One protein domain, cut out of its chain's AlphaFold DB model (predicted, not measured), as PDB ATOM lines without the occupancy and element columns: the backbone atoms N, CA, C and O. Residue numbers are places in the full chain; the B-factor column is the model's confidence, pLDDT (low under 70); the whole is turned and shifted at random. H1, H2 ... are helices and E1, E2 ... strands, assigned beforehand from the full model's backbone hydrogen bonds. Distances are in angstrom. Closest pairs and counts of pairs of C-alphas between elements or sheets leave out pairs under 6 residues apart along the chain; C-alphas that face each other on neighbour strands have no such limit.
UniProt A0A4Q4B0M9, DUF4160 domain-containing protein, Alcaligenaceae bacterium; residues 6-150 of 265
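This is residues 6 to 150 of the 265 residues of the protein "DUF4160 domain-containing protein" of Alcaligenaceae bacterium (UniProt A0A4Q4B0M9). A strongly twisted sheet of five strands forms the core, with helix H2 packed lengthwise along E4 and E5, and the longest helix, H5, crossing the strands and running on until its residues 145 to 150 stick out. The short helices H1 and H4 pack on opposite faces of the sheet, and H3 only grazes it. The printed part has 145 residues, with five named helices and five named strands in the order H1 E1 E2 H2 E3 E4 E5 H3 H4 H5. The sheet's order is E1 E2 E5 E4 E3, all antiparallel, and the class is mixed, helices and strands. The whole is compact, with a radius of gyration of the C-alphas of 14.7 A and spans of 41 by 35 by 31 A.

The strands are E1, residues 22 to 28; E2, residues 32 to 41, 26.8 A long; E3, residues 68 to 70; E4, residues 82 to 91, 26.1 A; and E5, residues 97 to 105, 25.6 A. E2 begins at C-alpha 32 (-13.182, 29.822, 8.433). The helices are H1, residues 6 to 12; H2, residues 53 to 65, 18.6 A; H3, residues 109 to 114; H4, residues 124 to 128; and H5, residues 133 to 150, 25.9 A. H1 begins at C-alpha 6 (-19.526, 45.285, 11.130), and H5 ends at C-alpha 150 (-20.747, 51.255, 34.065).

E3, E4 and E5 form a meander, each strand the antiparallel neighbour of the one before. E4 bends by 58 degrees at residue 85. N 84 and O 68 are 2.8 A apart between E4 and E3, N 100 and O 88 2.8 A between E5 and E4, N 37 and O 101 3.0 A between E2 and E5, and N 24 and O 36 2.7 A in the hairpin E1 and E2. H2 is on the sheet at a height of 8.2 A, over E5 and E4; its closest C-alphas to E4 are those of Val 60 and Ala 87, 5.6 A apart. H5 runs across the strands, at 71 degrees to E2 on the local plane, and is only just over E2, on which 3 of its C-alphas fall. The closest C-alphas of H5 and E2 are those of Gly 37 and Leu 136, 6.6 A apart. H1 lies over E2 at a height of 9.8 A. The closest C-alphas of H4 and E4 are those of Ser 86 and Phe 124, 4.7 A apart. H1 and H5 are apart. In each of the five helices every O i to N i+4 pair is within hydrogen-bond range.

The C-alphas farthest apart, those of Val 113 and Lys 149, are 42.7 A apart. The printed part has no cut. The links E2 to H2 and E3 to E4 are long. Mean pLDDT of the printed part is 78.7; 44 residues are under 70, among them residues 6 to 23 and 144 to 150.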
ATOM      1  N   THR A   6     -18.636  44.583  10.185       50.44
ATOM      2  CA  THR A   6     -19.526  45.285  11.130       50.44
ATOM      3  C   THR A   6     -20.636  44.404  11.723       50.44
ATOM      4  O   THR A   6     -21.156  44.693  12.801       50.44
ATOM      5  N   LEU A   7     -21.065  43.351  11.017       50.72
ATOM      6  CA  LEU A   7     -22.048  42.389  11.523       50.72
ATOM      7  C   LEU A   7     -21.377  41.387  12.463       50.72
ATOM      8  O   LEU A   7     -21.968  41.059  13.482       50.72
ATOM      9  N   ILE A   8     -20.153  40.939  12.164       50.88
ATOM     10  CA  ILE A   8     -19.382  40.055  13.052       50.88
ATOM     11  C   ILE A   8     -19.063  40.778  14.365       50.88
ATOM     12  O   ILE A   8     -19.301  40.225  15.431       50.88
ATOM     13  N   GLU A   9     -18.645  42.044  14.315       48.75
ATOM     14  CA  GLU A   9     -18.429  42.858  15.521       48.75
ATOM     15  C   GLU A   9     -19.706  43.009  16.363       48.75
ATOM     16  O   GLU A   9     -19.669  42.845  17.581       48.75
ATOM     17  N   LYS A  10     -20.869  43.226  15.730       49.75
ATOM     18  CA  LYS A  10     -22.165  43.261  16.433       49.75
ATOM     19  C   LYS A  10     -22.618  41.893  16.956       49.75
ATOM     20  O   LYS A  10     -23.273  41.837  17.989       49.75
ATOM     21  N   LEU A  11     -22.285  40.807  16.257       50.66
ATOM     22  CA  LEU A  11     -22.621  39.427  16.638       50.66
ATOM     23  C   LEU A  11     -21.755  38.900  17.789       50.66
ATOM     24  O   LEU A  11     -22.153  37.948  18.456       50.66
ATOM     25  N   VAL A  12     -20.576  39.489  17.998       50.44
ATOM     26  CA  VAL A  12     -19.560  39.004  18.945       50.44
ATOM     27  C   VAL A  12     -19.363  39.960  20.134       50.44
ATOM     28  O   VAL A  12     -18.940  39.531  21.207       50.44
ATOM     29  N   GLY A  13     -19.736  41.237  19.987       42.03
ATOM     30  CA  GLY A  13     -19.678  42.239  21.058       42.03
ATOM     31  C   GLY A  13     -20.761  42.108  22.139       42.03
ATOM     32  O   GLY A  13     -20.635  42.725  23.192       42.03
ATOM     33  N   GLY A  14     -21.807  41.307  21.913       44.47
ATOM     34  CA  GLY A  14     -22.852  41.012  22.899       44.47
ATOM     35  C   GLY A  14     -22.708  39.611  23.495       44.47
ATOM     36  O   GLY A  14     -22.228  38.694  22.829       44.47
ATOM     37  N   ALA A  15     -23.140  39.431  24.746       41.19
ATOM     38  CA  ALA A  15     -23.332  38.105  25.324       41.19
ATOM     39  C   ALA A  15     -24.269  37.294  24.408       41.19
ATOM     40  O   ALA A  15     -25.375  37.734  24.100       41.19
ATOM     41  N   ALA A  16     -23.830  36.125  23.933       37.50
ATOM     42  CA  ALA A  16     -24.644  35.289  23.042       37.50
ATOM     43  C   ALA A  16     -25.895  34.725  23.740       37.50
ATOM     44  O   ALA A  16     -26.828  34.266  23.075       37.50
ATOM     45  N   ASN A  17     -25.872  34.742  25.076       42.50
ATOM     46  CA  ASN A  17     -26.985  34.521  25.981       42.50
ATOM     47  C   ASN A  17     -26.633  34.979  27.411       42.50
ATOM     48  O   ASN A  17     -25.473  35.282  27.680       42.50
ATOM     49  N   GLU A  18     -27.610  34.961  28.324       36.56
ATOM     50  CA  GLU A  18     -27.487  35.366  29.740       36.56
ATOM     51  C   GLU A  18     -26.415  34.603  30.546       36.56
ATOM     52  O   GLU A  18     -26.014  35.053  31.618       36.56
ATOM     53  N   HIS A  19     -25.920  33.475  30.028       45.25
ATOM     54  CA  HIS A  19     -24.869  32.659  30.643       45.25
ATOM     55  C   HIS A  19     -23.531  32.706  29.881       45.25
ATOM     56  O   HIS A  19     -22.506  32.298  30.428       45.25
ATOM     57  N   CYS A  20     -23.521  33.209  28.643       51.19
ATOM     58  CA  CYS A  20     -22.341  33.354  27.805       51.19
ATOM     59  C   CYS A  20     -21.641  34.648  28.188       51.19
ATOM     60  O   CYS A  20     -22.100  35.742  27.867       51.19
ATOM     61  N   VAL A  21     -20.519  34.505  28.882       58.28
ATOM     62  CA  VAL A  21     -19.796  35.639  29.453       58.28
ATOM     63  C   VAL A  21     -19.165  36.481  28.345       58.28
ATOM     64  O   VAL A  21     -19.197  37.710  28.415       58.28
ATOM     65  N   MET A  22     -18.618  35.841  27.298       68.31
ATOM     66  CA  MET A  22     -17.972  36.557  26.193       68.31
ATOM     67  C   MET A  22     -17.536  35.699  25.004       68.31
ATOM     68  O   MET A  22     -17.230  34.521  25.163       68.31
ATOM     69  N   CYS A  23     -17.375  36.350  23.845       67.88
ATOM     70  CA  CYS A  23     -16.726  35.817  22.646       67.88
ATOM     71  C   CYS A  23     -15.703  36.830  22.084       67.88
ATOM     72  O   CYS A  23     -15.933  38.038  22.129       67.88
ATOM     73  N   ILE A  24     -14.600  36.325  21.527       72.00
ATOM     74  CA  ILE A  24     -13.511  37.045  20.857       72.00
ATOM     75  C   ILE A  24     -13.441  36.522  19.415       72.00
ATOM     76  O   ILE A  24     -13.185  35.326  19.220       72.00
ATOM     77  N   PRO A  25     -13.664  37.365  18.395       73.62
ATOM     78  CA  PRO A  25     -13.635  36.923  17.009       73.62
ATOM     79  C   PRO A  25     -12.191  36.666  16.566       73.62
ATOM     80  O   PRO A  25     -11.268  37.396  16.929       73.62
ATOM     81  N   LYS A  26     -11.995  35.621  15.763       72.81
ATOM     82  CA  LYS A  26     -10.703  35.199  15.218       72.81
ATOM     83  C   LYS A  26     -10.868  34.693  13.781       72.81
ATOM     84  O   LYS A  26     -11.954  34.321  13.340       72.81
ATOM     85  N   LYS A  27      -9.765  34.654  13.037       66.44
ATOM     86  CA  LYS A  27      -9.740  34.164  11.653       66.44
ATOM     87  C   LYS A  27      -8.821  32.953  11.555       66.44
ATOM     88  O   LYS A  27      -7.646  33.074  11.902       66.44
ATOM     89  N   TYR A  28      -9.361  31.791  11.178       58.56
ATOM     90  CA  TYR A  28      -8.603  30.541  11.048       58.56
ATOM     91  C   TYR A  28      -8.558  30.168   9.579       58.56
ATOM     92  O   TYR A  28      -9.567  29.756   9.001       58.56
ATOM     93  N   ASP A  29      -7.375  30.309   8.988       57.09
ATOM     94  CA  ASP A  29      -7.164  30.100   7.559       57.09
ATOM     95  C   ASP A  29      -8.047  31.028   6.681       57.09
ATOM     96  O   ASP A  29      -8.843  31.840   7.162       57.09
ATOM     97  N   ALA A  30      -7.894  30.973   5.360       54.56
ATOM     98  CA  ALA A  30      -8.642  31.812   4.421       54.56
ATOM     99  C   ALA A  30     -10.154  31.492   4.365       54.56
ATOM    100  O   ALA A  30     -10.910  32.225   3.719       54.56
ATOM    101  N   TYR A  31     -10.597  30.410   5.016       51.94
ATOM    102  CA  TYR A  31     -11.904  29.790   4.783       51.94
ATOM    103  C   TYR A  31     -12.846  29.763   5.996       51.94
ATOM    104  O   TYR A  31     -14.055  29.610   5.787       51.94
ATOM    105  N   PHE A  32     -12.352  29.936   7.230       59.69
ATOM    106  CA  PHE A  32     -13.182  29.822   8.433       59.69
ATOM    107  C   PHE A  32     -13.060  31.038   9.356       59.69
ATOM    108  O   PHE A  32     -12.007  31.325   9.927       59.69
ATOM    109  N   ASP A  33     -14.192  31.711   9.562       80.62
ATOM    110  CA  ASP A  33     -14.344  32.657  10.663       80.62
ATOM    111  C   ASP A  33     -14.725  31.859  11.915       80.62
ATOM    112  O   ASP A  33     -15.673  31.061  11.901       80.62
ATOM    113  N   PHE A  34     -13.974  32.056  12.995       86.31
ATOM    114  CA  PHE A  34     -14.225  31.400  14.273       86.31
ATOM    115  C   PHE A  34     -14.223  32.417  15.411       86.31
ATOM    116  O   PHE A  34     -13.815  33.565  15.254       86.31
ATOM    117  N   ALA A  35     -14.699  32.014  16.576       87.88
ATOM    118  CA  ALA A  35     -14.541  32.772  17.802       87.88
ATOM    119  C   ALA A  35     -14.079  31.847  18.919       87.88
ATOM    120  O   ALA A  35     -14.408  30.659  18.933       87.88
ATOM    121  N   ILE A  36     -13.336  32.412  19.860       90.19
ATOM    122  CA  ILE A  36     -13.053  31.778  21.146       90.19
ATOM    123  C   ILE A  36     -13.802  32.544  22.223       90.19
ATOM    124  O   ILE A  36     -13.982  33.749  22.097       90.19
ATOM    125  N   GLY A  37     -14.272  31.885  23.269       90.38
ATOM    126  CA  GLY A  37     -15.069  32.576  24.275       90.38
ATOM    127  C   GLY A  37     -15.209  31.810  25.571       90.38
ATOM    128  O   GLY A  37     -14.865  30.633  25.635       90.38
ATOM    129  N   ILE A  38     -15.741  32.482  26.589       90.88
ATOM    130  CA  ILE A  38     -16.216  31.848  27.817       90.88
ATOM    131  C   ILE A  38     -17.730  31.699  27.689       90.88
ATOM    132  O   ILE A  38     -18.470  32.679  27.769       90.88
ATOM    133  N   ALA A  39     -18.181  30.463  27.487       88.75
ATOM    134  CA  ALA A  39     -19.592  30.142  27.300       88.75
ATOM    135  C   ALA A  39     -20.376  30.063  28.612       88.75
ATOM    136  O   ALA A  39     -21.591  30.209  28.587       88.75
ATOM    137  N   SER A  40     -19.705  29.775  29.730       89.50
ATOM    138  CA  SER A  40     -20.309  29.766  31.064       89.50
ATOM    139  C   SER A  40     -19.244  29.750  32.161       89.50
ATOM    140  O   SER A  40     -18.080  29.439  31.896       89.50
ATOM    141  N   THR A  41     -19.642  30.065  33.394       91.00
ATOM    142  CA  THR A  41     -18.792  29.987  34.589       91.00
ATOM    143  C   THR A  41     -19.581  29.488  35.803       91.00
ATOM    144  O   THR A  41     -20.804  29.374  35.759       91.00
ATOM    145  N   THR A  42     -18.889  29.199  36.907       88.81
ATOM    146  CA  THR A  42     -19.512  28.860  38.200       88.81
ATOM    147  C   THR A  42     -19.922  30.082  39.039       88.81
ATOM    148  O   THR A  42     -20.452  29.917  40.147       88.81
ATOM    149  N   HIS A  43     -19.749  31.299  38.505       85.12
ATOM    150  CA  HIS A  43     -20.291  32.524  39.093       85.12
ATOM    151  C   HIS A  43     -21.814  32.454  39.249       85.12
ATOM    152  O   HIS A  43     -22.494  31.691  38.558       85.12
ATOM    153  N   ARG A  44     -22.362  33.281  40.154       76.94
ATOM    154  CA  ARG A  44     -23.814  33.512  40.180       76.94
ATOM    155  C   ARG A  44     -24.205  34.345  38.969       76.94
ATOM    156  O   ARG A  44     -23.621  35.406  38.766       76.94
ATOM    157  N   ASP A  45     -25.192  33.883  38.219       71.88
ATOM    158  CA  ASP A  45     -25.848  34.709  37.211       71.88
ATOM    159  C   ASP A  45     -26.788  35.744  37.858       71.88
ATOM    160  O   ASP A  45     -26.935  35.818  39.086       71.88
ATOM    161  N   LEU A  46     -27.433  36.562  37.021       58.50
ATOM    162  CA  LEU A  46     -28.381  37.595  37.460       58.50
ATOM    163  C   LEU A  46     -29.629  37.021  38.150       58.50
ATOM    164  O   LEU A  46     -30.307  37.745  38.877       58.50
ATOM    165  N   HIS A  47     -29.895  35.725  37.980       56.66
ATOM    166  CA  HIS A  47     -30.983  34.994  38.630       56.66
ATOM    167  C   HIS A  47     -30.534  34.330  39.940       56.66
ATOM    168  O   HIS A  47     -31.312  33.633  40.594       56.66
ATOM    169  N   GLY A  48     -29.275  34.533  40.345       62.94
ATOM    170  CA  GLY A  48     -28.680  33.955  41.546       62.94
ATOM    171  C   GLY A  48     -28.324  32.471  41.418       62.94
ATOM    172  O   GLY A  48     -27.903  31.872  42.418       62.94
ATOM    173  N   GLN A  49     -28.463  31.887  40.225       66.25
ATOM    174  CA  GLN A  49     -28.147  30.490  39.933       66.25
ATOM    175  C   GLN A  49     -26.661  30.332  39.601       66.25
ATOM    176  O   GLN A  49     -25.984  31.289  39.242       66.25
ATOM    177  N   ARG A  50     -26.125  29.119  39.767       82.62
ATOM    178  CA  ARG A  50     -24.733  28.781  39.430       82.62
ATOM    179  C   ARG A  50     -24.701  27.486  38.640       82.62
ATOM    180  O   ARG A  50     -25.384  26.530  39.011       82.62
ATOM    181  N   MET A  51     -23.835  27.407  37.633       85.94
ATOM    182  CA  MET A  51     -23.448  26.102  37.106       85.94
ATOM    183  C   MET A  51     -22.558  25.380  38.120       85.94
ATOM    184  O   MET A  51     -21.707  25.988  38.770       85.94
ATOM    185  N   SER A  52     -22.733  24.067  38.253       90.69
ATOM    186  CA  SER A  52     -21.786  23.253  39.016       90.69
ATOM    187  C   SER A  52     -20.528  22.984  38.184       90.69
ATOM    188  O   SER A  52     -20.595  22.928  36.955       90.69
ATOM    189  N   ARG A  53     -19.380  22.739  38.833       93.69
ATOM    190  CA  ARG A  53     -18.151  22.316  38.128       93.69
ATOM    191  C   ARG A  53     -18.390  21.064  37.275       93.69
ATOM    192  O   ARG A  53     -17.985  21.031  36.120       93.69
ATOM    193  N   GLN A  54     -19.141  20.101  37.815       93.56
ATOM    194  CA  GLN A  54     -19.530  18.876  37.110       93.56
ATOM    195  C   GLN A  54     -20.384  19.168  35.871       93.56
ATOM    196  O   GLN A  54     -20.232  18.498  34.857       93.56
ATOM    197  N   SER A  55     -21.256  20.180  35.921       91.75
ATOM    198  CA  SER A  55     -22.056  20.603  34.765       91.75
ATOM    199  C   SER A  55     -21.183  21.189  33.654       91.75
ATOM    200  O   SER A  55     -21.452  20.930  32.484       91.75
ATOM    201  N   LEU A  56     -20.129  21.939  34.002       94.19
ATOM    202  CA  LEU A  56     -19.175  22.454  33.016       94.19
ATOM    203  C   LEU A  56     -18.361  21.319  32.381       94.19
ATOM    204  O   LEU A  56     -18.221  21.280  31.161       94.19
ATOM    205  N   ASP A  57     -17.878  20.368  33.185       95.75
ATOM    206  CA  ASP A  57     -17.140  19.207  32.676       95.75
ATOM    207  C   ASP A  57     -18.051  18.319  31.794       95.75
ATOM    208  O   ASP A  57     -17.655  17.880  30.715       95.75
ATOM    209  N   ALA A  58     -19.319  18.129  32.180       94.19
ATOM    210  CA  ALA A  58     -20.309  17.419  31.368       94.19
ATOM    211  C   ALA A  58     -20.609  18.136  30.041       94.19
ATOM    212  O   ALA A  58     -20.828  17.481  29.021       94.19
ATOM    213  N   ALA A  59     -20.591  19.473  30.025       94.12
ATOM    214  CA  ALA A  59     -20.737  20.244  28.794       94.12
ATOM    215  C   ALA A  59     -19.557  20.011  27.837       94.12
ATOM    216  O   ALA A  59     -19.776  19.874  26.633       94.12
ATOM    217  N   VAL A  60     -18.327  19.897  28.356       97.25
ATOM    218  CA  VAL A  60     -17.155  19.522  27.545       97.25
ATOM    219  C   VAL A  60     -17.362  18.154  26.904       97.25
ATOM    220  O   VAL A  60     -17.200  18.029  25.691       97.25
ATOM    221  N   GLU A  61     -17.793  17.151  27.670       97.44
ATOM    222  CA  GLU A  61     -18.048  15.810  27.130       97.44
ATOM    223  C   GLU A  61     -19.189  15.796  26.101       97.44
ATOM    224  O   GLU A  61     -19.102  15.110  25.082       97.44
ATOM    225  N   ALA A  62     -20.232  16.608  26.298       94.56
ATOM    226  CA  ALA A  62     -21.308  16.756  25.321       94.56
ATOM    227  C   ALA A  62     -20.814  17.368  23.997       94.56
ATOM    228  O   ALA A  62     -21.163  16.866  22.924       94.56
ATOM    229  N   ILE A  63     -19.973  18.407  24.068       95.50
ATOM    230  CA  ILE A  63     -19.355  19.058  22.899       95.50
ATOM    231  C   ILE A  63     -18.369  18.112  22.207       95.50
ATOM    232  O   ILE A  63     -18.300  18.069  20.979       95.50
ATOM    233  N   LYS A  64     -17.624  17.321  22.980       97.19
ATOM    234  CA  LYS A  64     -16.725  16.287  22.465       97.19
ATOM    235  C   LYS A  64     -17.478  15.174  21.750       97.19
ATOM    236  O   LYS A  64     -17.013  14.674  20.732       97.19
ATOM    237  N   ALA A  65     -18.649  14.798  22.255       95.00
ATOM    238  CA  ALA A  65     -19.481  13.788  21.623       95.00
ATOM    239  C   ALA A  65     -20.119  14.308  20.327       95.00
ATOM    240  O   ALA A  65     -20.084  13.609  19.314       95.00
ATOM    241  N   ASN A  66     -20.691  15.518  20.338       95.56
ATOM    242  CA  ASN A  66     -21.506  16.035  19.238       95.56
ATOM    243  C   ASN A  66     -21.297  17.531  18.986       95.56
ATOM    244  O   ASN A  66     -21.077  18.309  19.911       95.56
ATOM    245  N   TYR A  67     -21.475  17.957  17.734       91.75
ATOM    246  CA  TYR A  67     -21.535  19.379  17.405       91.75
ATOM    247  C   TYR A  67     -22.744  20.031  18.070       91.75
ATOM    248  O   TYR A  67     -23.898  19.686  17.779       91.75
ATOM    249  N   ILE A  68     -22.476  21.017  18.927       91.12
ATOM    250  CA  ILE A  68     -23.515  21.798  19.595       91.12
ATOM    251  C   ILE A  68     -23.836  23.021  18.732       91.12
ATOM    252  O   ILE A  68     -22.926  23.779  18.390       91.12
ATOM    253  N   PRO A  69     -25.104  23.244  18.344       88.56
ATOM    254  CA  PRO A  69     -25.467  24.403  17.537       88.56
ATOM    255  C   PRO A  69     -25.213  25.702  18.304       88.56
ATOM    256  O   PRO A  69     -25.713  25.875  19.413       88.56
ATOM    257  N   TYR A  70     -24.513  26.645  17.677       86.44
ATOM    258  CA  TYR A  70     -24.355  27.997  18.202       86.44
ATOM    259  C   TYR A  70     -25.453  28.902  17.635       86.44
ATOM    260  O   TYR A  70     -25.611  29.035  16.414       86.44
ATOM    261  N   ARG A  71     -26.249  29.489  18.529       81.88
ATOM    262  CA  ARG A  71     -27.415  30.324  18.213       81.88
ATOM    263  C   ARG A  71     -27.280  31.678  18.891       81.88
ATOM    264  O   ARG A  71     -26.658  31.782  19.941       81.88
ATOM    265  N   TYR A  72     -27.921  32.676  18.298       67.75
ATOM    266  CA  TYR A  72     -28.147  33.959  18.945       67.75
ATOM    267  C   TYR A  72     -29.359  33.847  19.883       67.75
ATOM    268  O   TYR A  72     -30.398  33.334  19.462       67.75
ATOM    269  N   ASP A  73     -29.220  34.316  21.126       62.53
ATOM    270  CA  ASP A  73     -30.339  34.621  22.035       62.53
ATOM    271  C   ASP A  73     -31.285  33.437  22.315       62.53
ATOM    272  O   ASP A  73     -32.491  33.585  22.470       62.53
ATOM    273  N   HIS A  74     -30.747  32.210  22.281       61.44
ATOM    274  CA  HIS A  74     -31.480  30.948  22.487       61.44
ATOM    275  C   HIS A  74     -32.735  30.723  21.622       61.44
ATOM    276  O   HIS A  74     -33.455  29.740  21.815       61.44
ATOM    277  N   ARG A  75     -32.976  31.560  20.612       64.56
ATOM    278  CA  ARG A  75     -34.155  31.489  19.753       64.56
ATOM    279  C   ARG A  75     -34.132  30.229  18.894       64.56
ATOM    280  O   ARG A  75     -33.305  30.065  17.993       64.56
ATOM    281  N   VAL A  76     -35.045  29.303  19.188       71.50
ATOM    282  CA  VAL A  76     -35.138  28.006  18.493       71.50
ATOM    283  C   VAL A  76     -35.624  28.150  17.052       71.50
ATOM    284  O   VAL A  76     -35.271  27.327  16.202       71.50
ATOM    285  N   ASP A  77     -36.373  29.219  16.778       75.31
ATOM    286  CA  ASP A  77     -36.941  29.570  15.479       75.31
ATOM    287  C   ASP A  77     -35.906  30.151  14.504       75.31
ATOM    288  O   ASP A  77     -36.075  30.046  13.289       75.31
ATOM    289  N   ILE A  78     -34.799  30.696  15.015       72.81
ATOM    290  CA  ILE A  78     -33.699  31.204  14.192       72.81
ATOM    291  C   ILE A  78     -32.692  30.074  13.939       72.81
ATOM    292  O   ILE A  78     -32.191  29.477  14.898       72.81
ATOM    293  N   PRO A  79     -32.350  29.758  12.672       79.44
ATOM    294  CA  PRO A  79     -31.334  28.758  12.368       79.44
ATOM    295  C   PRO A  79     -30.000  29.054  13.075       79.44
ATOM    296  O   PRO A  79     -29.606  30.216  13.158       79.44
ATOM    297  N   PRO A  80     -29.268  28.023  13.540       83.88
ATOM    298  CA  PRO A  80     -27.945  28.225  14.121       83.88
ATOM    299  C   PRO A  80     -27.017  28.953  13.149       83.88
ATOM    300  O   PRO A  80     -27.011  28.659  11.951       83.88
ATOM    301  N   VAL A  81     -26.224  29.877  13.684       83.94
ATOM    302  CA  VAL A  81     -25.251  30.680  12.924       83.94
ATOM    303  C   VAL A  81     -23.858  30.049  12.929       83.94
ATOM    304  O   VAL A  81     -22.973  30.505  12.209       83.94
ATOM    305  N   GLY A  82     -23.665  28.988  13.712       88.44
ATOM    306  CA  GLY A  82     -22.426  28.228  13.784       88.44
ATOM    307  C   GLY A  82     -22.573  26.936  14.586       88.44
ATOM    308  O   GLY A  82     -23.686  26.505  14.914       88.44
ATOM    309  N   ALA A  83     -21.434  26.346  14.928       90.81
ATOM    310  CA  ALA A  83     -21.326  25.209  15.834       90.81
ATOM    311  C   ALA A  83     -20.190  25.425  16.834       90.81
ATOM    312  O   ALA A  83     -19.150  25.986  16.489       90.81
ATOM    313  N   ILE A  84     -20.382  24.936  18.056       91.94
ATOM    314  CA  ILE A  84     -19.302  24.776  19.023       91.94
ATOM    315  C   ILE A  84     -18.551  23.501  18.649       91.94
ATOM    316  O   ILE A  84     -19.140  22.416  18.623       91.94
ATOM    317  N   VAL A  85     -17.270  23.650  18.324       93.25
ATOM    318  CA  VAL A  85     -16.435  22.564  17.790       93.25
ATOM    319  C   VAL A  85     -15.419  22.053  18.797       93.25
ATOM    320  O   VAL A  85     -14.988  20.917  18.679       93.25
ATOM    321  N   SER A  86     -15.055  22.841  19.806       96.06
ATOM    322  CA  SER A  86     -14.171  22.398  20.882       96.06
ATOM    323  C   SER A  86     -14.446  23.179  22.157       96.06
ATOM    324  O   SER A  86     -15.031  24.267  22.114       96.06
ATOM    325  N   ALA A  87     -14.057  22.611  23.292       96.81
ATOM    326  CA  ALA A  87     -14.239  23.229  24.591       96.81
ATOM    327  C   ALA A  87     -13.225  22.721  25.610       96.81
ATOM    328  O   ALA A  87     -12.716  21.605  25.511       96.81
ATOM    329  N   ARG A  88     -12.965  23.535  26.628       97.25
ATOM    330  CA  ARG A  88     -12.134  23.160  27.769       97.25
ATOM    331  C   ARG A  88     -12.549  23.946  28.999       97.25
ATOM    332  O   ARG A  88     -12.789  25.148  28.923       97.25
ATOM    333  N   THR A  89     -12.558  23.284  30.147       97.25
ATOM    334  CA  THR A  89     -12.705  23.960  31.435       97.25
ATOM    335  C   THR A  89     -11.368  24.422  31.996       97.25
ATOM    336  O   THR A  89     -10.363  23.712  31.884       97.25
ATOM    337  N   PHE A  90     -11.361  25.573  32.657       96.56
ATOM    338  CA  PHE A  90     -10.193  26.118  33.347       96.56
ATOM    339  C   PHE A  90     -10.620  26.931  34.570       96.56
ATOM    340  O   PHE A  90     -11.770  27.357  34.658       96.56
ATOM    341  N   ASP A  91      -9.705  27.110  35.517       95.44
ATOM    342  CA  ASP A  91      -9.959  27.904  36.717       95.44
ATOM    343  C   ASP A  91      -9.586  29.374  36.458       95.44
ATOM    344  O   ASP A  91      -8.596  29.668  35.779       95.44
ATOM    345  N   LEU A  92     -10.412  30.285  36.965       90.81
ATOM    346  CA  LEU A  92     -10.231  31.732  36.907       90.81
ATOM    347  C   LEU A  92      -9.423  32.228  38.125       90.81
ATOM    348  O   LEU A  92      -9.333  31.517  39.132       90.81
ATOM    349  N   PRO A  93      -8.836  33.441  38.070       87.00
ATOM    350  CA  PRO A  93      -8.019  33.983  39.163       87.00
ATOM    351  C   PRO A  93      -8.732  34.102  40.520       87.00
ATOM    352  O   PRO A  93      -8.081  34.067  41.560       87.00
ATOM    353  N   ASP A  94     -10.058  34.228  40.520       82.31
ATOM    354  CA  ASP A  94     -10.907  34.320  41.715       82.31
ATOM    355  C   ASP A  94     -11.321  32.954  42.301       82.31
ATOM    356  O   ASP A  94     -12.004  32.897  43.324       82.31
ATOM    357  N   GLY A  95     -10.888  31.847  41.687       89.31
ATOM    358  CA  GLY A  95     -11.197  30.479  42.111       89.31
ATOM    359  C   GLY A  95     -12.498  29.902  41.537       89.31
ATOM    360  O   GLY A  95     -12.799  28.721  41.777       89.31
ATOM    361  N   GLU A  96     -13.253  30.683  40.760       91.00
ATOM    362  CA  GLU A  96     -14.369  30.180  39.961       91.00
ATOM    363  C   GLU A  96     -13.837  29.391  38.747       91.00
ATOM    364  O   GLU A  96     -12.662  29.456  38.386       91.00
ATOM    365  N   ARG A  97     -14.686  28.573  38.123       94.44
ATOM    366  CA  ARG A  97     -14.331  27.745  36.962       94.44
ATOM    367  C   ARG A  97     -15.106  28.217  35.742       94.44
ATOM    368  O   ARG A  97     -16.293  28.520  35.840       94.44
ATOM    369  N   ALA A  98     -14.445  28.247  34.592       93.62
ATOM    370  CA  ALA A  98     -14.993  28.682  33.317       93.62
ATOM    371  C   ALA A  98     -15.037  27.540  32.298       93.62
ATOM    372  O   ALA A  98     -14.213  26.624  32.337       93.62
ATOM    373  N   LEU A  99     -15.978  27.629  31.358       95.62
ATOM    374  CA  LEU A  99     -16.051  26.818  30.146       95.62
ATOM    375  C   LEU A  99     -15.603  27.663  28.951       95.62
ATOM    376  O   LEU A  99     -16.366  28.481  28.436       95.62
ATOM    377  N   GLY A 100     -14.367  27.449  28.504       95.50
ATOM    378  CA  GLY A 100     -13.852  27.996  27.254       95.50
ATOM    379  C   GLY A 100     -14.362  27.202  26.059       95.50
ATOM    380  O   GLY A 100     -14.404  25.974  26.118       95.50
ATOM    381  N   VAL A 101     -14.725  27.880  24.974       94.69
ATOM    382  CA  VAL A 101     -15.251  27.255  23.754       94.69
ATOM    383  C   VAL A 101     -14.609  27.819  22.494       94.69
ATOM    384  O   VAL A 101     -14.164  28.966  22.473       94.69
ATOM    385  N   VAL A 102     -14.627  27.014  21.432       93.31
ATOM    386  CA  VAL A 102     -14.346  27.427  20.053       93.31
ATOM    387  C   VAL A 102     -15.624  27.295  19.238       93.31
ATOM    388  O   VAL A 102     -16.224  26.219  19.178       93.31
ATOM    389  N   VAL A 103     -16.025  28.380  18.589       90.75
ATOM    390  CA  VAL A 103     -17.209  28.456  17.730       90.75
ATOM    391  C   VAL A 103     -16.766  28.659  16.293       90.75
ATOM    392  O   VAL A 103     -16.030  29.597  16.015       90.75
ATOM    393  N   VAL A 104     -17.246  27.834  15.367       89.44
ATOM    394  CA  VAL A 104     -17.073  28.049  13.923       89.44
ATOM    395  C   VAL A 104     -18.371  28.598  13.345       89.44
ATOM    396  O   VAL A 104     -19.432  27.995  13.525       89.44
ATOM    397  N   PHE A 105     -18.300  29.727  12.641       86.31
ATOM    398  CA  PHE A 105     -19.467  30.350  12.018       86.31
ATOM    399  C   PHE A 105     -19.768  29.759  10.637       86.31
ATOM    400  O   PHE A 105     -18.877  29.429   9.847       86.31
ATOM    401  N   TYR A 106     -21.053  29.666  10.298       85.19
ATOM    402  CA  TYR A 106     -21.505  29.225   8.981       85.19
ATOM    403  C   TYR A 106     -21.405  30.356   7.958       85.19
ATOM    404  O   TYR A 106     -22.394  30.983   7.584       85.19
ATOM    405  N   THR A 107     -20.191  30.615   7.484       76.12
ATOM    406  CA  THR A 107     -19.899  31.638   6.463       76.12
ATOM    407  C   THR A 107     -20.308  31.215   5.047       76.12
ATOM    408  O   THR A 107     -20.479  32.051   4.155       76.12
ATOM    409  N   ASN A 108     -20.497  29.914   4.814       70.56
ATOM    410  CA  ASN A 108     -20.932  29.352   3.541       70.56
ATOM    411  C   ASN A 108     -21.722  28.044   3.742       70.56
ATOM    412  O   ASN A 108     -21.838  27.517   4.845       70.56
ATOM    413  N   PHE A 109     -22.304  27.519   2.658       61.44
ATOM    414  CA  PHE A 109     -23.098  26.288   2.716       61.44
ATOM    415  C   PHE A 109     -22.255  25.059   3.093       61.44
ATOM    416  O   PHE A 109     -22.740  24.184   3.806       61.44
ATOM    417  N   GLY A 110     -20.990  25.011   2.660       66.69
ATOM    418  CA  GLY A 110     -20.074  23.906   2.944       66.69
ATOM    419  C   GLY A 110     -19.789  23.745   4.435       66.69
ATOM    420  O   GLY A 110     -19.917  22.643   4.960       66.69
ATOM    421  N   SER A 111     -19.508  24.839   5.153       68.38
ATOM    422  CA  SER A 111     -19.259  24.776   6.601       68.38
ATOM    423  C   SER A 111     -20.478  24.289   7.389       68.38
ATOM    424  O   SER A 111     -20.335  23.522   8.339       68.38
ATOM    425  N   ARG A 112     -21.693  24.631   6.951       69.06
ATOM    426  CA  ARG A 112     -22.931  24.129   7.569       69.06
ATOM    427  C   ARG A 112     -23.127  22.617   7.394       69.06
ATOM    428  O   ARG A 112     -23.746  21.985   8.248       69.06
ATOM    429  N   VAL A 113     -22.625  22.041   6.301       69.31
ATOM    430  CA  VAL A 113     -22.642  20.586   6.079       69.31
ATOM    431  C   VAL A 113     -21.599  19.897   6.963       69.31
ATOM    432  O   VAL A 113     -21.918  18.882   7.580       69.31
ATOM    433  N   SER A 114     -20.396  20.467   7.071       76.69
ATOM    434  CA  SER A 114     -19.289  19.887   7.845       76.69
ATOM    435  C   SER A 114     -19.549  19.832   9.353       76.69
ATOM    436  O   SER A 114     -19.160  18.867  10.002       76.69
ATOM    437  N   PHE A 115     -20.248  20.825   9.909       81.56
ATOM    438  CA  PHE A 115     -20.496  20.945  11.353       81.56
ATOM    439  C   PHE A 115     -21.980  20.793  11.702       81.56
ATOM    440  O   PHE A 115     -22.561  21.580  12.449       81.56
ATOM    441  N   LYS A 116     -22.643  19.796  11.112       83.50
ATOM    442  CA  LYS A 116     -24.087  19.615  11.282       83.50
ATOM    443  C   LYS A 116     -24.443  19.329  12.748       83.50
ATOM    444  O   LYS A 116     -23.988  18.353  13.334       83.50
ATOM    445  N   ALA A 117     -25.304  20.168  13.322       78.81
ATOM    446  CA  ALA A 117     -25.746  20.053  14.711       78.81
ATOM    447  C   ALA A 117     -26.280  18.649  15.051       78.81
ATOM    448  O   ALA A 117     -27.031  18.056  14.271       78.81
ATOM    449  N   GLY A 118     -25.897  18.140  16.225       79.44
ATOM    450  CA  GLY A 118     -26.283  16.814  16.713       79.44
ATOM    451  C   GLY A 118     -25.562  15.642  16.039       79.44
ATOM    452  O   GLY A 118     -25.781  14.501  16.431       79.44
ATOM    453  N   HIS A 119     -24.707  15.891  15.043       89.88
ATOM    454  CA  HIS A 119     -23.800  14.868  14.528       89.88
ATOM    455  C   HIS A 119     -22.559  14.758  15.412       89.88
ATOM    456  O   HIS A 119     -22.189  15.713  16.098       89.88
ATOM    457  N   LYS A 120     -21.891  13.601  15.334       95.38
ATOM    458  CA  LYS A 120     -20.644  13.337  16.049       95.38
ATOM    459  C   LYS A 120     -19.609  14.423  15.751       95.38
ATOM    460  O   LYS A 120     -19.360  14.728  14.584       95.38
ATOM    461  N   ASN A 121     -18.994  14.961  16.800       94.81
ATOM    462  CA  ASN A 121     -17.903  15.911  16.656       94.81
ATOM    463  C   ASN A 121     -16.612  15.151  16.327       94.81
ATOM    464  O   ASN A 121     -16.114  14.371  17.138       94.81
ATOM    465  N   LEU A 122     -16.105  15.330  15.109       94.38
ATOM    466  CA  LEU A 122     -14.884  14.666  14.640       94.38
ATOM    467  C   LEU A 122     -13.654  15.565  14.740       94.38
ATOM    468  O   LEU A 122     -12.546  15.082  14.544       94.38
ATOM    469  N   ASN A 123     -13.851  16.848  15.047       92.19
ATOM    470  CA  ASN A 123     -12.810  17.865  15.033       92.19
ATOM    471  C   ASN A 123     -12.509  18.419  16.434       92.19
ATOM    472  O   ASN A 123     -11.802  19.411  16.564       92.19
ATOM    473  N   PHE A 124     -13.031  17.800  17.496       94.56
ATOM    474  CA  PHE A 124     -12.889  18.321  18.857       94.56
ATOM    475  C   PHE A 124     -11.431  18.602  19.246       94.56
ATOM    476  O   PHE A 124     -11.113  19.700  19.713       94.56
ATOM    477  N   ASP A 125     -10.550  17.628  19.010       93.88
ATOM    478  CA  ASP A 125      -9.132  17.727  19.355       93.88
ATOM    479  C   ASP A 125      -8.372  18.662  18.399       93.88
ATOM    480  O   ASP A 125      -7.487  19.399  18.838       93.88
ATOM    481  N   ASP A 126      -8.776  18.719  17.123       92.12
ATOM    482  CA  ASP A 126      -8.160  19.590  16.110       92.12
ATOM    483  C   ASP A 126      -8.232  21.064  16.517       92.12
ATOM    484  O   ASP A 126      -7.300  21.824  16.270       92.12
ATOM    485  N   TYR A 127      -9.318  21.471  17.182       91.69
ATOM    486  CA  TYR A 127      -9.549  22.853  17.610       91.69
ATOM    487  C   TYR A 127      -9.206  23.103  19.091       91.69
ATOM    488  O   TYR A 127      -9.240  24.252  19.530       91.69
ATOM    489  N   ALA A 128      -8.839  22.078  19.870       92.25
ATOM    490  CA  ALA A 128      -8.611  22.213  21.315       92.25
ATOM    491  C   ALA A 128      -7.495  23.212  21.663       92.25
ATOM    492  O   ALA A 128      -7.582  23.937  22.657       92.25
ATOM    493  N   HIS A 129      -6.468  23.295  20.815       91.19
ATOM    494  CA  HIS A 129      -5.346  24.218  20.979       91.19
ATOM    495  C   HIS A 129      -5.739  25.698  20.821       91.19
ATOM    496  O   HIS A 129      -5.009  26.570  21.288       91.19
ATOM    497  N   LEU A 130      -6.885  25.992  20.195       91.75
ATOM    498  CA  LEU A 130      -7.375  27.360  20.027       91.75
ATOM    499  C   LEU A 130      -8.029  27.916  21.296       91.75
ATOM    500  O   LEU A 130      -8.204  29.128  21.392       91.75
ATOM    501  N   VAL A 131      -8.362  27.078  22.287       91.94
ATOM    502  CA  VAL A 131      -8.839  27.552  23.597       91.94
ATOM    503  C   VAL A 131      -7.659  28.132  24.387       91.94
ATOM    504  O   VAL A 131      -7.072  27.487  25.259       91.94
ATOM    505  N   ASN A 132      -7.288  29.366  24.051       92.56
ATOM    506  CA  ASN A 132      -6.175  30.096  24.643       92.56
ATOM    507  C   ASN A 132      -6.565  30.664  26.020       92.56
ATOM    508  O   ASN A 132      -7.113  31.758  26.123       92.56
ATOM    509  N   ILE A 133      -6.292  29.901  27.083       92.50
ATOM    510  CA  ILE A 133      -6.693  30.250  28.457       92.50
ATOM    511  C   ILE A 133      -6.165  31.629  28.898       92.50
ATOM    512  O   ILE A 133      -6.988  32.427  29.339       92.50
ATOM    513  N   PRO A 134      -4.861  31.966  28.772       93.56
ATOM    514  CA  PRO A 134      -4.368  33.294  29.151       93.56
ATOM    515  C   PRO A 134      -5.119  34.453  28.489       93.56
ATOM    516  O   PRO A 134      -5.402  35.457  29.134       93.56
ATOM    517  N   GLU A 135      -5.467  34.301  27.213       90.94
ATOM    518  CA  GLU A 135      -6.214  35.314  26.467       90.94
ATOM    519  C   GLU A 135      -7.667  35.421  26.943       90.94
ATOM    520  O   GLU A 135      -8.167  36.525  27.145       90.94
ATOM    521  N   LEU A 136      -8.326  34.285  27.193       89.19
ATOM    522  CA  LEU A 136      -9.681  34.263  27.746       89.19
ATOM    523  C   LEU A 136      -9.739  34.818  29.177       89.19
ATOM    524  O   LEU A 136     -10.725  35.444  29.539       89.19
ATOM    525  N   VAL A 137      -8.711  34.619  29.999       87.88
ATOM    526  CA  VAL A 137      -8.661  35.224  31.339       87.88
ATOM    527  C   VAL A 137      -8.477  36.738  31.238       87.88
ATOM    528  O   VAL A 137      -9.224  37.486  31.860       87.88
ATOM    529  N   LEU A 138      -7.538  37.201  30.406       86.69
ATOM    530  CA  LEU A 138      -7.284  38.632  30.226       86.69
ATOM    531  C   LEU A 138      -8.534  39.380  29.744       86.69
ATOM    532  O   LEU A 138      -8.887  40.420  30.292       86.69
ATOM    533  N   GLU A 139      -9.207  38.847  28.727       83.12
ATOM    534  CA  GLU A 139     -10.407  39.476  28.172       83.12
ATOM    535  C   GLU A 139     -11.579  39.453  29.170       83.12
ATOM    536  O   GLU A 139     -12.334  40.423  29.260       83.12
ATOM    537  N   HIS A 140     -11.706  38.385  29.966       83.50
ATOM    538  CA  HIS A 140     -12.700  38.309  31.034       83.50
ATOM    539  C   HIS A 140     -12.498  39.440  32.041       83.50
ATOM    540  O   HIS A 140     -13.435  40.182  32.341       83.50
ATOM    541  N   ASP A 141     -11.264  39.623  32.508       79.56
ATOM    542  CA  ASP A 141     -10.932  40.646  33.495       79.56
ATOM    543  C   ASP A 141     -11.161  42.059  32.942       79.56
ATOM    544  O   ASP A 141     -11.711  42.917  33.637       79.56
ATOM    545  N   LEU A 142     -10.821  42.301  31.670       77.38
ATOM    546  CA  LEU A 142     -11.118  43.567  30.994       77.38
ATOM    547  C   LEU A 142     -12.624  43.854  30.958       77.38
ATOM    548  O   LEU A 142     -13.036  44.964  31.300       77.38
ATOM    549  N   ARG A 143     -13.457  42.860  30.627       73.62
ATOM    550  CA  ARG A 143     -14.920  43.021  30.616       73.62
ATOM    551  C   ARG A 143     -15.502  43.225  32.007       73.62
ATOM    552  O   ARG A 143     -16.377  44.073  32.168       73.62
ATOM    553  N   VAL A 144     -15.016  42.512  33.022       69.31
ATOM    554  CA  VAL A 144     -15.426  42.740  34.419       69.31
ATOM    555  C   VAL A 144     -15.090  44.173  34.842       69.31
ATOM    556  O   VAL A 144     -15.927  44.862  35.432       69.31
ATOM    557  N   LEU A 145     -13.905  44.670  34.475       66.62
ATOM    558  CA  LEU A 145     -13.510  46.055  34.720       66.62
ATOM    559  C   LEU A 145     -14.401  47.051  33.965       66.62
ATOM    560  O   LEU A 145     -14.800  48.061  34.541       66.62
ATOM    561  N   GLU A 146     -14.756  46.802  32.708       66.31
ATOM    562  CA  GLU A 146     -15.678  47.659  31.951       66.31
ATOM    563  C   GLU A 146     -17.092  47.672  32.538       66.31
ATOM    564  O   GLU A 146     -17.669  48.745  32.745       66.31
ATOM    565  N   LEU A 147     -17.622  46.505  32.902       62.56
ATOM    566  CA  LEU A 147     -18.905  46.386  33.589       62.56
ATOM    567  C   LEU A 147     -18.889  47.148  34.916       62.56
ATOM    568  O   LEU A 147     -19.842  47.877  35.200       62.56
ATOM    569  N   SER A 148     -17.790  47.075  35.679       55.25
ATOM    570  CA  SER A 148     -17.619  47.835  36.927       55.25
ATOM    571  C   SER A 148     -17.599  49.355  36.714       55.25
ATOM    572  O   SER A 148     -18.114  50.099  37.545       55.25
ATOM    573  N   LYS A 149     -17.082  49.839  35.573       53.50
ATOM    574  CA  LYS A 149     -17.084  51.273  35.221       53.50
ATOM    575  C   LYS A 149     -18.490  51.783  34.900       53.50
ATOM    576  O   LYS A 149     -18.800  52.945  35.166       53.50
ATOM    577  N   HIS A 150     -19.345  50.930  34.338       48.94
ATOM    578  CA  HIS A 150     -20.747  51.255  34.065       48.94
ATOM    579  C   HIS A 150     -21.659  51.034  35.279       48.94
ATOM    580  O   HIS A 150     -22.665  51.730  35.425       48.94
TER     581      HIS A 150